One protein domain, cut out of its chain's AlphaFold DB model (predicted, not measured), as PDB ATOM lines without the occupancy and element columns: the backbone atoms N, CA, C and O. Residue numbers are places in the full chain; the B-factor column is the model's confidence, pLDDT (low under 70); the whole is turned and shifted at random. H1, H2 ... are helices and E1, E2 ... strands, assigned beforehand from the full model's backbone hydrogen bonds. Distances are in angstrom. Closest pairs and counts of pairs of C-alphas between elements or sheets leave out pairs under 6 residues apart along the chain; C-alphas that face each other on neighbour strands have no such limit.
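Overview. This is residues 17 to 98 of the 115 residues of an uncharacterized protein of Actinoplanes atraurantiacus (UniProt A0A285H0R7). A strongly twisted sheet of three strands has two helices, H2 and H3, side by side over one face, while H1 only grazes the sheet beside edge strand E1. A long loop, residues 56 to 67, reaches 22 A from the mean of the C-alphas. The printed part has 82 residues, with three named helices and three named strands in the order H1 H2 E1 E2 E3 H3, class mixed. The antiparallel sheet, order E1 E2 E3, is a meander, each strand the neighbour of the one before, and with H2 and H3 makes two layers. The whole is compact, radius of gyration of the C-alphas 12.8 A, spans 32 by 31 by 26 A.

Arrangement. Start at H1, residues 17 to 29; its residues 23 to 27 alone only just touch H2, residues 36 to 46, with 3 pairs of C-alphas within 8 A, closest Ala 27 and Leu 37 at 6.6 A. This helical hairpin runs opposite ways at a shallow tilt of 27 degrees. H2 lies over E1, residues 51 to 55, at a height over the sheet of 7.5 A; closest C-alphas are Cys 40 and Val 52, 5.2 A. E2, residues 68 to 76, forms a hairpin with E1, N 53 and O 70 being 2.9 A apart, and another with E3, residues 79 to 85, where N 71 and O 83 are 2.8 A apart. H3, residues 88 to 97, lies over E2 and E3 at a height of 8.5 A; its closest C-alphas to E3 are Leu 91 and Ala 85, 5.0 A. In H1, H2 and H3 every O i to N i+4 pair is within hydrogen-bond range.

Along the chain. Find C-alpha 17 at (24.626, -22.839, -13.600), where H1 begins its 18.2 A; H2 covers 15.2 A. E1 spans 12.5 A, E2 24.9 A and E3 20.2 A. H3, 14.1 A, ends at C-alpha 97, (5.679, -20.771, 7.149).

Size, cuts and confidence. The C-alphas farthest apart, Glu 46 and Pro 61, are 35.2 A apart. The printed part has no cut; E1 to E2 is the long link. Residues 75 to 79 have pLDDT under 70.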
ATOM      1  N   GLN A  17      23.931 -23.882 -12.839       70.25
ATOM      2  CA  GLN A  17      24.626 -22.839 -13.600       70.25
ATOM      3  C   GLN A  17      23.840 -22.365 -14.833       70.25
ATOM      4  O   GLN A  17      23.786 -21.165 -15.097       70.25
ATOM      5  N   LEU A  18      23.211 -23.281 -15.578       74.75
ATOM      6  CA  LEU A  18      22.361 -22.936 -16.717       74.75
ATOM      7  C   LEU A  18      21.100 -22.216 -16.245       74.75
ATOM      8  O   LEU A  18      20.712 -21.226 -16.852       74.75
ATOM      9  N   PHE A  19      20.502 -22.667 -15.141       77.25
ATOM     10  CA  PHE A  19      19.382 -21.974 -14.511       77.25
ATOM     11  C   PHE A  19      19.758 -20.538 -14.113       77.25
ATOM     12  O   PHE A  19      19.074 -19.610 -14.532       77.25
ATOM     13  N   CYS A  20      20.872 -20.329 -13.403       77.31
ATOM     14  CA  CYS A  20      21.333 -18.995 -13.007       77.31
ATOM     15  C   CYS A  20      21.635 -18.105 -14.219       77.31
ATOM     16  O   CYS A  20      21.192 -16.958 -14.268       77.31
ATOM     17  N   ARG A  21      22.335 -18.640 -15.228       82.06
ATOM     18  CA  ARG A  21      22.641 -17.904 -16.462       82.06
ATOM     19  C   ARG A  21      21.372 -17.531 -17.223       82.06
ATOM     20  O   ARG A  21      21.233 -16.391 -17.657       82.06
ATOM     21  N   ASN A  22      20.436 -18.466 -17.356       87.06
ATOM     22  CA  ASN A  22      19.152 -18.204 -17.990       87.06
ATOM     23  C   ASN A  22      18.358 -17.175 -17.188       87.06
ATOM     24  O   ASN A  22      17.791 -16.270 -17.782       87.06
ATOM     25  N   ARG A  23      18.368 -17.245 -15.854       88.94
ATOM     26  CA  ARG A  23      17.678 -16.285 -14.989       88.94
ATOM     27  C   ARG A  23      18.212 -14.864 -15.160       88.94
ATOM     28  O   ARG A  23      17.408 -13.944 -15.254       88.94
ATOM     29  N   ALA A  24      19.528 -14.685 -15.267       90.19
ATOM     30  CA  ALA A  24      20.117 -13.378 -15.565       90.19
ATOM     31  C   ALA A  24      19.659 -12.845 -16.937       90.19
ATOM     32  O   ALA A  24      19.207 -11.706 -17.035       90.19
ATOM     33  N   LEU A  25      19.680 -13.695 -17.972       91.12
ATOM     34  CA  LEU A  25      19.185 -13.343 -19.311       91.12
ATOM     35  C   LEU A  25      17.685 -13.011 -19.315       91.12
ATOM     36  O   LEU A  25      17.251 -12.120 -20.040       91.12
ATOM     37  N   LEU A  26      16.880 -13.724 -18.522       90.12
ATOM     38  CA  LEU A  26      15.453 -13.453 -18.367       90.12
ATOM     39  C   LEU A  26      15.208 -12.126 -17.646       90.12
ATOM     40  O   LEU A  26      14.342 -11.368 -18.075       90.12
ATOM     41  N   ALA A  27      15.979 -11.836 -16.595       92.06
ATOM     42  CA  ALA A  27      15.879 -10.582 -15.860       92.06
ATOM     43  C   ALA A  27      16.163  -9.375 -16.762       92.06
ATOM     44  O   ALA A  27      15.410  -8.403 -16.739       92.06
ATOM     45  N   GLU A  28      17.193  -9.476 -17.603       91.50
ATOM     46  CA  GLU A  28      17.525  -8.459 -18.602       91.50
ATOM     47  C   GLU A  28      16.436  -8.348 -19.678       91.50
ATOM     48  O   GLU A  28      15.862  -7.280 -19.882       91.50
ATOM     49  N   ARG A  29      16.105  -9.462 -20.342       93.44
ATOM     50  CA  ARG A  29      15.180  -9.478 -21.486       93.44
ATOM     51  C   ARG A  29      13.768  -9.032 -21.125       93.44
ATOM     52  O   ARG A  29      13.061  -8.494 -21.975       93.44
ATOM     53  N   TRP A  30      13.321  -9.340 -19.914       89.75
ATOM     54  CA  TRP A  30      11.965  -9.037 -19.461       89.75
ATOM     55  C   TRP A  30      11.904  -7.844 -18.522       89.75
ATOM     56  O   TRP A  30      10.851  -7.629 -17.928       89.75
ATOM     57  N   HIS A  31      12.998  -7.087 -18.400       91.69
ATOM     58  CA  HIS A  31      13.075  -5.894 -17.563       91.69
ATOM     59  C   HIS A  31      12.490  -6.151 -16.173       91.69
ATOM     60  O   HIS A  31      11.551  -5.480 -15.738       91.69
ATOM     61  N   TRP A  32      13.002  -7.186 -15.499       93.31
ATOM     62  CA  TRP A  32      12.611  -7.433 -14.115       93.31
ATOM     63  C   TRP A  32      12.836  -6.170 -13.283       93.31
ATOM     64  O   TRP A  32      13.774  -5.422 -13.572       93.31
ATOM     65  N   PRO A  33      12.016  -5.942 -12.241       94.81
ATOM     66  CA  PRO A  33      12.229  -4.805 -11.364       94.81
ATOM     67  C   PRO A  33      13.658  -4.784 -10.808       94.81
ATOM     68  O   PRO A  33      14.275  -5.830 -10.560       94.81
ATOM     69  N   ASP A  34      14.188  -3.578 -10.611       93.94
ATOM     70  CA  ASP A  34      15.542  -3.398 -10.103       93.94
ATOM     71  C   ASP A  34      15.724  -4.113  -8.761       93.94
ATOM     72  O   ASP A  34      14.907  -4.018  -7.846       93.94
ATOM     73  N   GLY A  35      16.825  -4.855  -8.637       94.19
ATOM     74  CA  GLY A  35      17.139  -5.613  -7.425       94.19
ATOM     75  C   GLY A  35      16.462  -6.983  -7.321       94.19
ATOM     76  O   GLY A  35      16.939  -7.802  -6.538       94.19
ATOM     77  N   THR A  36      15.463  -7.303  -8.150       95.50
ATOM     78  CA  THR A  36      14.749  -8.592  -8.095       95.50
ATOM     79  C   THR A  36      15.665  -9.795  -8.314       95.50
ATOM     80  O   THR A  36      15.565 -10.781  -7.588       95.50
ATOM     81  N   LEU A  37      16.607  -9.722  -9.262       94.31
ATOM     82  CA  LEU A  37      17.579 -10.804  -9.473       94.31
ATOM     83  C   LEU A  37      18.432 -11.050  -8.216       94.31
ATOM     84  O   LEU A  37      18.555 -12.191  -7.776       94.31
ATOM     85  N   ARG A  38      18.942  -9.975  -7.599       93.75
ATOM     86  CA  ARG A  38      19.732 -10.046  -6.358       93.75
ATOM     87  C   ARG A  38      18.906 -10.558  -5.178       93.75
ATOM     88  O   ARG A  38      19.428 -11.303  -4.354       93.75
ATOM     89  N   ALA A  39      17.627 -10.191  -5.100       94.75
ATOM     90  CA  ALA A  39      16.704 -10.704  -4.090       94.75
ATOM     91  C   ALA A  39      16.499 -12.220  -4.239       94.75
ATOM     92  O   ALA A  39      16.645 -12.950  -3.263       94.75
ATOM     93  N   CYS A  40      16.259 -12.713  -5.461       93.19
ATOM     94  CA  CYS A  40      16.155 -14.149  -5.735       93.19
ATOM     95  C   CYS A  40      17.429 -14.907  -5.324       93.19
ATOM     96  O   CYS A  40      17.342 -15.930  -4.651       93.19
ATOM     97  N   GLU A  41      18.607 -14.401  -5.701       91.75
ATOM     98  CA  GLU A  41      19.900 -15.017  -5.360       91.75
ATOM     99  C   GLU A  41      20.135 -15.072  -3.850       91.75
ATOM    100  O   GLU A  41      20.554 -16.104  -3.322       91.75
ATOM    101  N   ARG A  42      19.824 -13.983  -3.138       93.06
ATOM    102  CA  ARG A  42      19.944 -13.946  -1.682       93.06
ATOM    103  C   ARG A  42      18.970 -14.909  -1.006       93.06
ATOM    104  O   ARG A  42      19.390 -15.648  -0.120       93.06
ATOM    105  N   LEU A  43      17.707 -14.945  -1.432       91.62
ATOM    106  CA  LEU A  43      16.713 -15.861  -0.866       91.62
ATOM    107  C   LEU A  43      17.103 -17.328  -1.070       91.62
ATOM    108  O   LEU A  43      16.920 -18.130  -0.161       91.62
ATOM    109  N   GLU A  44      17.687 -17.686  -2.215       90.12
ATOM    110  CA  GLU A  44      18.222 -19.037  -2.433       90.12
ATOM    111  C   GLU A  44      19.440 -19.345  -1.553       90.12
ATOM    112  O   GLU A  44      19.598 -20.478  -1.106       90.12
ATOM    113  N   ALA A  45      20.296 -18.356  -1.275       86.69
ATOM    114  CA  ALA A  45      21.420 -18.532  -0.356       86.69
ATOM    115  C   ALA A  45      20.957 -18.717   1.102       86.69
ATOM    116  O   ALA A  45      21.521 -19.536   1.830       86.69
ATOM    117  N   GLU A  46      19.921 -17.985   1.523       90.19
ATOM    118  CA  GLU A  46      19.298 -18.095   2.852       90.19
ATOM    119  C   GLU A  46      18.445 -19.367   3.000       90.19
ATOM    120  O   GLU A  46      18.318 -19.920   4.097       90.19
ATOM    121  N   HIS A  47      17.888 -19.858   1.892       88.12
ATOM    122  CA  HIS A  47      17.008 -21.020   1.832       88.12
ATOM    123  C   HIS A  47      17.458 -22.000   0.727       88.12
ATOM    124  O   HIS A  47      16.785 -22.109  -0.297       88.12
ATOM    125  N   PRO A  48      18.553 -22.768   0.928       82.50
ATOM    126  CA  PRO A  48      19.189 -23.585  -0.122       82.50
ATOM    127  C   PRO A  48      18.283 -24.635  -0.781       82.50
ATOM    128  O   PRO A  48      18.503 -25.052  -1.923       82.50
ATOM    129  N   ASP A  49      17.254 -25.050  -0.050       81.62
ATOM    130  CA  ASP A  49      16.281 -26.062  -0.457       81.62
ATOM    131  C   ASP A  49      15.209 -25.498  -1.395       81.62
ATOM    132  O   ASP A  49      14.445 -26.246  -2.002       81.62
ATOM    133  N   TRP A  50      15.151 -24.175  -1.513       87.62
ATOM    134  CA  TRP A  50      14.214 -23.458  -2.355       87.62
ATOM    135  C   TRP A  50      14.901 -22.962  -3.625       87.62
ATOM    136  O   TRP A  50      16.112 -22.725  -3.687       87.62
ATOM    137  N   ARG A  51      14.104 -22.809  -4.674       87.69
ATOM    138  CA  ARG A  51      14.459 -22.058  -5.875       87.69
ATOM    139  C   ARG A  51      13.524 -20.890  -6.003       87.69
ATOM    140  O   ARG A  51      12.333 -21.056  -5.764       87.69
ATOM    141  N   VAL A  52      14.067 -19.740  -6.370       92.75
ATOM    142  CA  VAL A  52      13.338 -18.478  -6.369       92.75
ATOM    143  C   VAL A  52      13.435 -17.819  -7.738       92.75
ATOM    144  O   VAL A  52      14.499 -17.756  -8.363       92.75
ATOM    145  N   MET A  53      12.307 -17.322  -8.225       94.19
ATOM    146  CA  MET A  53      12.201 -16.635  -9.504       94.19
ATOM    147  C   MET A  53      11.194 -15.498  -9.409       94.19
ATOM    148  O   MET A  53      10.270 -15.538  -8.602       94.19
ATOM    149  N   TRP A  54      11.340 -14.509 -10.281       94.81
ATOM    150  CA  TRP A  54      10.275 -13.561 -10.555       94.81
ATOM    151  C   TRP A  54       9.473 -14.030 -11.759       94.81
ATOM    152  O   TRP A  54      10.017 -14.296 -12.834       94.81
ATOM    153  N   LEU A  55       8.166 -14.135 -11.574       92.62
ATOM    154  CA  LEU A  55       7.235 -14.434 -12.639       92.62
ATOM    155  C   LEU A  55       6.639 -13.130 -13.144       92.62
ATOM    156  O   LEU A  55       6.178 -12.291 -12.371       92.62
ATOM    157  N   ARG A  56       6.599 -12.987 -14.465       90.88
ATOM    158  CA  ARG A  56       5.841 -11.916 -15.107       90.88
ATOM    159  C   ARG A  56       4.349 -12.058 -14.827       90.88
ATOM    160  O   ARG A  56       3.853 -13.142 -14.486       90.88
ATOM    161  N   GLU A  57       3.655 -10.956 -15.063       93.44
ATOM    162  CA  GLU A  57       2.210 -10.963 -15.174       93.44
ATOM    163  C   GLU A  57       1.780 -12.003 -16.217       93.44
ATOM    164  O   GLU A  57       2.336 -12.098 -17.324       93.44
ATOM    165  N   ASN A  58       0.819 -12.827 -15.818       91.19
ATOM    166  CA  ASN A  58       0.092 -13.695 -16.715       91.19
ATOM    167  C   ASN A  58      -1.254 -13.038 -17.001       91.19
ATOM    168  O   ASN A  58      -2.032 -12.808 -16.084       91.19
ATOM    169  N   THR A  59      -1.508 -12.743 -18.271       93.12
ATOM    170  CA  THR A  59      -2.765 -12.155 -18.753       93.12
ATOM    171  C   THR A  59      -3.584 -13.170 -19.550       93.12
ATOM    172  O   THR A  59      -4.503 -12.788 -20.269       93.12
ATOM    173  N   CYS A  60      -3.196 -14.452 -19.521       92.88
ATOM    174  CA  CYS A  60      -3.971 -15.513 -20.147       92.88
ATOM    175  C   CYS A  60      -5.315 -15.640 -19.421       92.88
ATOM    176  O   CYS A  60      -5.290 -15.770 -18.194       92.88
ATOM    177  N   PRO A  61      -6.444 -15.659 -20.154       92.81
ATOM    178  CA  PRO A  61      -7.749 -15.930 -19.567       92.81
ATOM    179  C   PRO A  61      -7.727 -17.208 -18.727       92.81
ATOM    180  O   PRO A  61      -7.088 -18.183 -19.132       92.81
ATOM    181  N   ASP A  62      -8.386 -17.171 -17.569       91.81
ATOM    182  CA  ASP A  62      -8.491 -18.254 -16.576       91.81
ATOM    183  C   ASP A  62      -7.188 -18.599 -15.826       91.81
ATOM    184  O   ASP A  62      -7.170 -19.473 -14.955       91.81
ATOM    185  N   PHE A  63      -6.089 -17.902 -16.126       89.19
ATOM    186  CA  PHE A  63      -4.789 -18.062 -15.472       89.19
ATOM    187  C   PHE A  63      -4.171 -16.709 -15.097       89.19
ATOM    188  O   PHE A  63      -2.942 -16.599 -14.966       89.19
ATOM    189  N   GLU A  64      -5.000 -15.672 -14.956       93.31
ATOM    190  CA  GLU A  64      -4.551 -14.321 -14.667       93.31
ATOM    191  C   GLU A  64      -3.817 -14.265 -13.328       93.31
ATOM    192  O   GLU A  64      -4.291 -14.740 -12.294       93.31
ATOM    193  N   ARG A  65      -2.631 -13.661 -13.340       92.50
ATOM    194  CA  ARG A  65      -1.824 -13.485 -12.135       92.50
ATOM    195  C   ARG A  65      -0.947 -12.248 -12.282       92.50
ATOM    196  O   ARG A  65      -0.260 -12.139 -13.300       92.50
ATOM    197  N   PRO A  66      -0.871 -11.370 -11.269       93.94
ATOM    198  CA  PRO A  66       0.093 -10.278 -11.281       93.94
ATOM    199  C   PRO A  66       1.536 -10.801 -11.319       93.94
ATOM    200  O   PRO A  66       1.829 -11.960 -10.991       93.94
ATOM    201  N   ALA A  67       2.461  -9.926 -11.712       94.56
ATOM    202  CA  ALA A  67       3.879 -10.207 -11.550       94.56
ATOM    203  C   ALA A  67       4.208 -10.401 -10.059       94.56
ATOM    204  O   ALA A  67       3.702  -9.666  -9.208       94.56
ATOM    205  N   CYS A  68       4.998 -11.421  -9.736       96.31
ATOM    206  CA  CYS A  68       5.269 -11.804  -8.352       96.31
ATOM    207  C   CYS A  68       6.547 -12.634  -8.223       96.31
ATOM    208  O   CYS A  68       7.024 -13.242  -9.185       96.31
ATOM    209  N   PHE A  69       7.077 -12.702  -7.005       96.81
ATOM    210  CA  PHE A  69       8.025 -13.731  -6.624       96.81
ATOM    211  C   PHE A  69       7.326 -15.083  -6.537       96.81
ATOM    212  O   PHE A  69       6.207 -15.202  -6.036       96.81
ATOM    213  N   TRP A  70       8.045 -16.104  -6.974       95.06
ATOM    214  CA  TRP A  70       7.679 -17.501  -6.867       95.06
ATOM    215  C   TRP A  70       8.852 -18.272  -6.291       95.06
ATOM    216  O   TRP A  70       9.990 -18.113  -6.740       95.06
ATOM    217  N   ALA A  71       8.570 -19.103  -5.299       93.94
ATOM    218  CA  ALA A  71       9.525 -20.032  -4.743       93.94
ATOM    219  C   ALA A  71       8.979 -21.450  -4.837       93.94
ATOM    220  O   ALA A  71       7.828 -21.692  -4.480       93.94
ATOM    221  N   VAL A  72       9.819 -22.388  -5.265       90.12
ATOM    222  CA  VAL A  72       9.487 -23.811  -5.294       90.12
ATOM    223  C   VAL A  72      10.504 -24.614  -4.503       90.12
ATOM    224  O   VAL A  72      11.715 -24.391  -4.594       90.12
ATOM    225  N   ARG A  73      10.003 -25.575  -3.735       85.88
ATOM    226  CA  ARG A  73      10.790 -26.634  -3.113       85.88
ATOM    227  C   ARG A  73      10.190 -27.967  -3.508       85.88
ATOM    228  O   ARG A  73       9.046 -28.258  -3.159       85.88
ATOM    229  N   ARG A  74      10.980 -28.804  -4.172       71.31
ATOM    230  CA  ARG A  74      10.603 -30.195  -4.406       71.31
ATOM    231  C   ARG A  74      10.949 -31.015  -3.170       71.31
ATOM    232  O   ARG A  74      12.094 -31.012  -2.718       71.31
ATOM    233  N   LEU A  75       9.933 -31.634  -2.585       67.12
ATOM    234  CA  LEU A  75      10.055 -32.467  -1.397       67.12
ATOM    235  C   LEU A  75      10.443 -33.895  -1.783       67.12
ATOM    236  O   LEU A  75      11.377 -34.408  -1.177       67.12
ATOM    237  N   ASP A  76       9.802 -34.445  -2.826       61.81
ATOM    238  CA  ASP A  76      10.010 -35.786  -3.404       61.81
ATOM    239  C   ASP A  76       9.656 -35.798  -4.916       61.81
ATOM    240  O   ASP A  76       9.349 -34.755  -5.501       61.81
ATOM    241  N   LEU A  77       9.703 -36.954  -5.600       56.56
ATOM    242  CA  LEU A  77       9.381 -37.050  -7.039       56.56
ATOM    243  C   LEU A  77       7.968 -36.549  -7.391       56.56
ATOM    244  O   LEU A  77       7.796 -36.047  -8.495       56.56
ATOM    245  N   ASP A  78       7.013 -36.596  -6.466       56.72
ATOM    246  CA  ASP A  78       5.614 -36.241  -6.738       56.72
ATOM    247  C   ASP A  78       5.105 -35.044  -5.920       56.72
ATOM    248  O   ASP A  78       3.952 -34.643  -6.069       56.72
ATOM    249  N   GLU A  79       5.939 -34.453  -5.055       65.75
ATOM    250  CA  GLU A  79       5.508 -33.363  -4.176       65.75
ATOM    251  C   GLU A  79       6.371 -32.113  -4.362       65.75
ATOM    252  O   GLU A  79       7.552 -32.074  -4.006       65.75
ATOM    253  N   GLU A  80       5.744 -31.058  -4.878       77.25
ATOM    254  CA  GLU A  80       6.309 -29.717  -4.977       77.25
ATOM    255  C   GLU A  80       5.510 -28.764  -4.084       77.25
ATOM    256  O   GLU A  80       4.280 -28.804  -4.013       77.25
ATOM    257  N   ARG A  81       6.228 -27.923  -3.340       86.19
ATOM    258  CA  ARG A  81       5.643 -26.838  -2.557       86.19
ATOM    259  C   ARG A  81       5.997 -25.531  -3.217       86.19
ATOM    260  O   ARG A  81       7.175 -25.218  -3.369       86.19
ATOM    261  N   GLU A  82       4.964 -24.781  -3.556       90.88
ATOM    262  CA  GLU A  82       5.087 -23.479  -4.180       90.88
ATOM    263  C   GLU A  82       4.610 -22.385  -3.232       90.88
ATOM    264  O   GLU A  82       3.631 -22.548  -2.501       90.88
ATOM    265  N   VAL A  83       5.308 -21.258  -3.259       94.25
ATOM    266  CA  VAL A  83       4.962 -20.045  -2.525       94.25
ATOM    267  C   VAL A  83       5.014 -18.891  -3.512       94.25
ATOM    268  O   VAL A  83       5.977 -18.755  -4.260       94.25
ATOM    269  N   TYR A  84       3.988 -18.050  -3.493       94.88
ATOM    270  CA  TYR A  84       3.903 -16.846  -4.311       94.88
ATOM    271  C   TYR A  84       3.794 -15.629  -3.399       94.88
ATOM    272  O   TYR A  84       3.099 -15.682  -2.384       94.88
ATOM    273  N   ALA A  85       4.448 -14.528  -3.760       96.56
ATOM    274  CA  ALA A  85       4.318 -13.265  -3.041       96.56
ATOM    275  C   ALA A  85       4.612 -12.064  -3.951       96.56
ATOM    276  O   ALA A  85       5.468 -12.165  -4.828       96.56
ATOM    277  N   PRO A  86       3.948 -10.913  -3.758       95.38
ATOM    278  CA  PRO A  86       4.196  -9.722  -4.575       95.38
ATOM    279  C   PRO A  86       5.568  -9.089  -4.298       95.38
ATOM    280  O   PRO A  86       6.104  -8.385  -5.150       95.38
ATOM    281  N   ASP A  87       6.146  -9.356  -3.129       95.31
ATOM    282  CA  ASP A  87       7.415  -8.803  -2.678       95.31
ATOM    283  C   ASP A  87       8.263  -9.845  -1.930       95.31
ATOM    284  O   ASP A  87       7.830 -10.958  -1.613       95.31
ATOM    285  N   GLU A  88       9.513  -9.474  -1.673       94.31
ATOM    286  CA  GLU A  88      10.503 -10.341  -1.047       94.31
ATOM    287  C   GLU A  88      10.155 -10.697   0.409       94.31
ATOM    288  O   GLU A  88      10.383 -11.826   0.853       94.31
ATOM    289  N   ALA A  89       9.585  -9.750   1.159       95.12
ATOM    290  CA  ALA A  89       9.235  -9.954   2.560       95.12
ATOM    291  C   ALA A  89       8.110 -10.990   2.690       95.12
ATOM    292  O   ALA A  89       8.196 -11.909   3.513       95.12
ATOM    293  N   GLY A  90       7.097 -10.892   1.826       95.62
ATOM    294  CA  GLY A  90       6.027 -11.870   1.702       95.62
ATOM    295  C   GLY A  90       6.554 -13.248   1.308       95.62
ATOM    296  O   GLY A  90       6.155 -14.247   1.911       95.62
ATOM    297  N   LEU A  91       7.505 -13.317   0.365       95.69
ATOM    298  CA  LEU A  91       8.076 -14.603  -0.048       95.69
ATOM    299  C   LEU A  91       8.862 -15.252   1.093       95.69
ATOM    300  O   LEU A  91       8.689 -16.438   1.374       95.69
ATOM    301  N   THR A  92       9.666 -14.460   1.802       95.44
ATOM    302  CA  THR A  92      10.423 -14.903   2.979       95.44
ATOM    303  C   THR A  92       9.492 -15.456   4.057       95.44
ATOM    304  O   THR A  92       9.745 -16.525   4.621       95.44
ATOM    305  N   ALA A  93       8.392 -14.753   4.341       95.06
ATOM    306  CA  ALA A  93       7.396 -15.202   5.306       95.06
ATOM    307  C   ALA A  93       6.745 -16.528   4.877       95.06
ATOM    308  O   ALA A  93       6.641 -17.445   5.694       95.06
ATOM    309  N   GLY A  94       6.376 -16.667   3.600       94.12
ATOM    310  CA  GLY A  94       5.772 -17.891   3.070       94.12
ATOM    311  C   GLY A  94       6.723 -19.094   3.073       94.12
ATOM    312  O   GLY A  94       6.325 -20.196   3.458       94.12
ATOM    313  N   ILE A  95       8.003 -18.877   2.749       93.06
ATOM    314  CA  ILE A  95       9.051 -19.903   2.855       93.06
ATOM    315  C   ILE A  95       9.190 -20.380   4.308       93.06
ATOM    316  O   ILE A  95       9.198 -21.585   4.570       93.06
ATOM    317  N   ARG A  96       9.244 -19.452   5.272       91.62
ATOM    318  CA  ARG A  96       9.362 -19.776   6.709       91.62
ATOM    319  C   ARG A  96       8.125 -20.483   7.261       91.62
ATOM    320  O   ARG A  96       8.265 -21.372   8.099       91.62
ATOM    321  N   ALA A  97       6.937 -20.118   6.785       91.75
ATOM    322  CA  ALA A  97       5.679 -20.771   7.149       91.75
ATOM    323  C   ALA A  97       5.546 -22.190   6.566       91.75
ATOM    324  O   ALA A  97       4.702 -22.961   7.019       91.75
ATOM    325  N   THR A  98       6.403 -22.549   5.604       87.00
ATOM    326  CA  THR A  98       6.407 -23.851   4.928       87.00
ATOM    327  C   THR A  98       7.690 -24.628   5.259       87.00
ATOM    328  O   THR A  98       8.521 -24.883   4.377       87.00
TER     329      THR A  98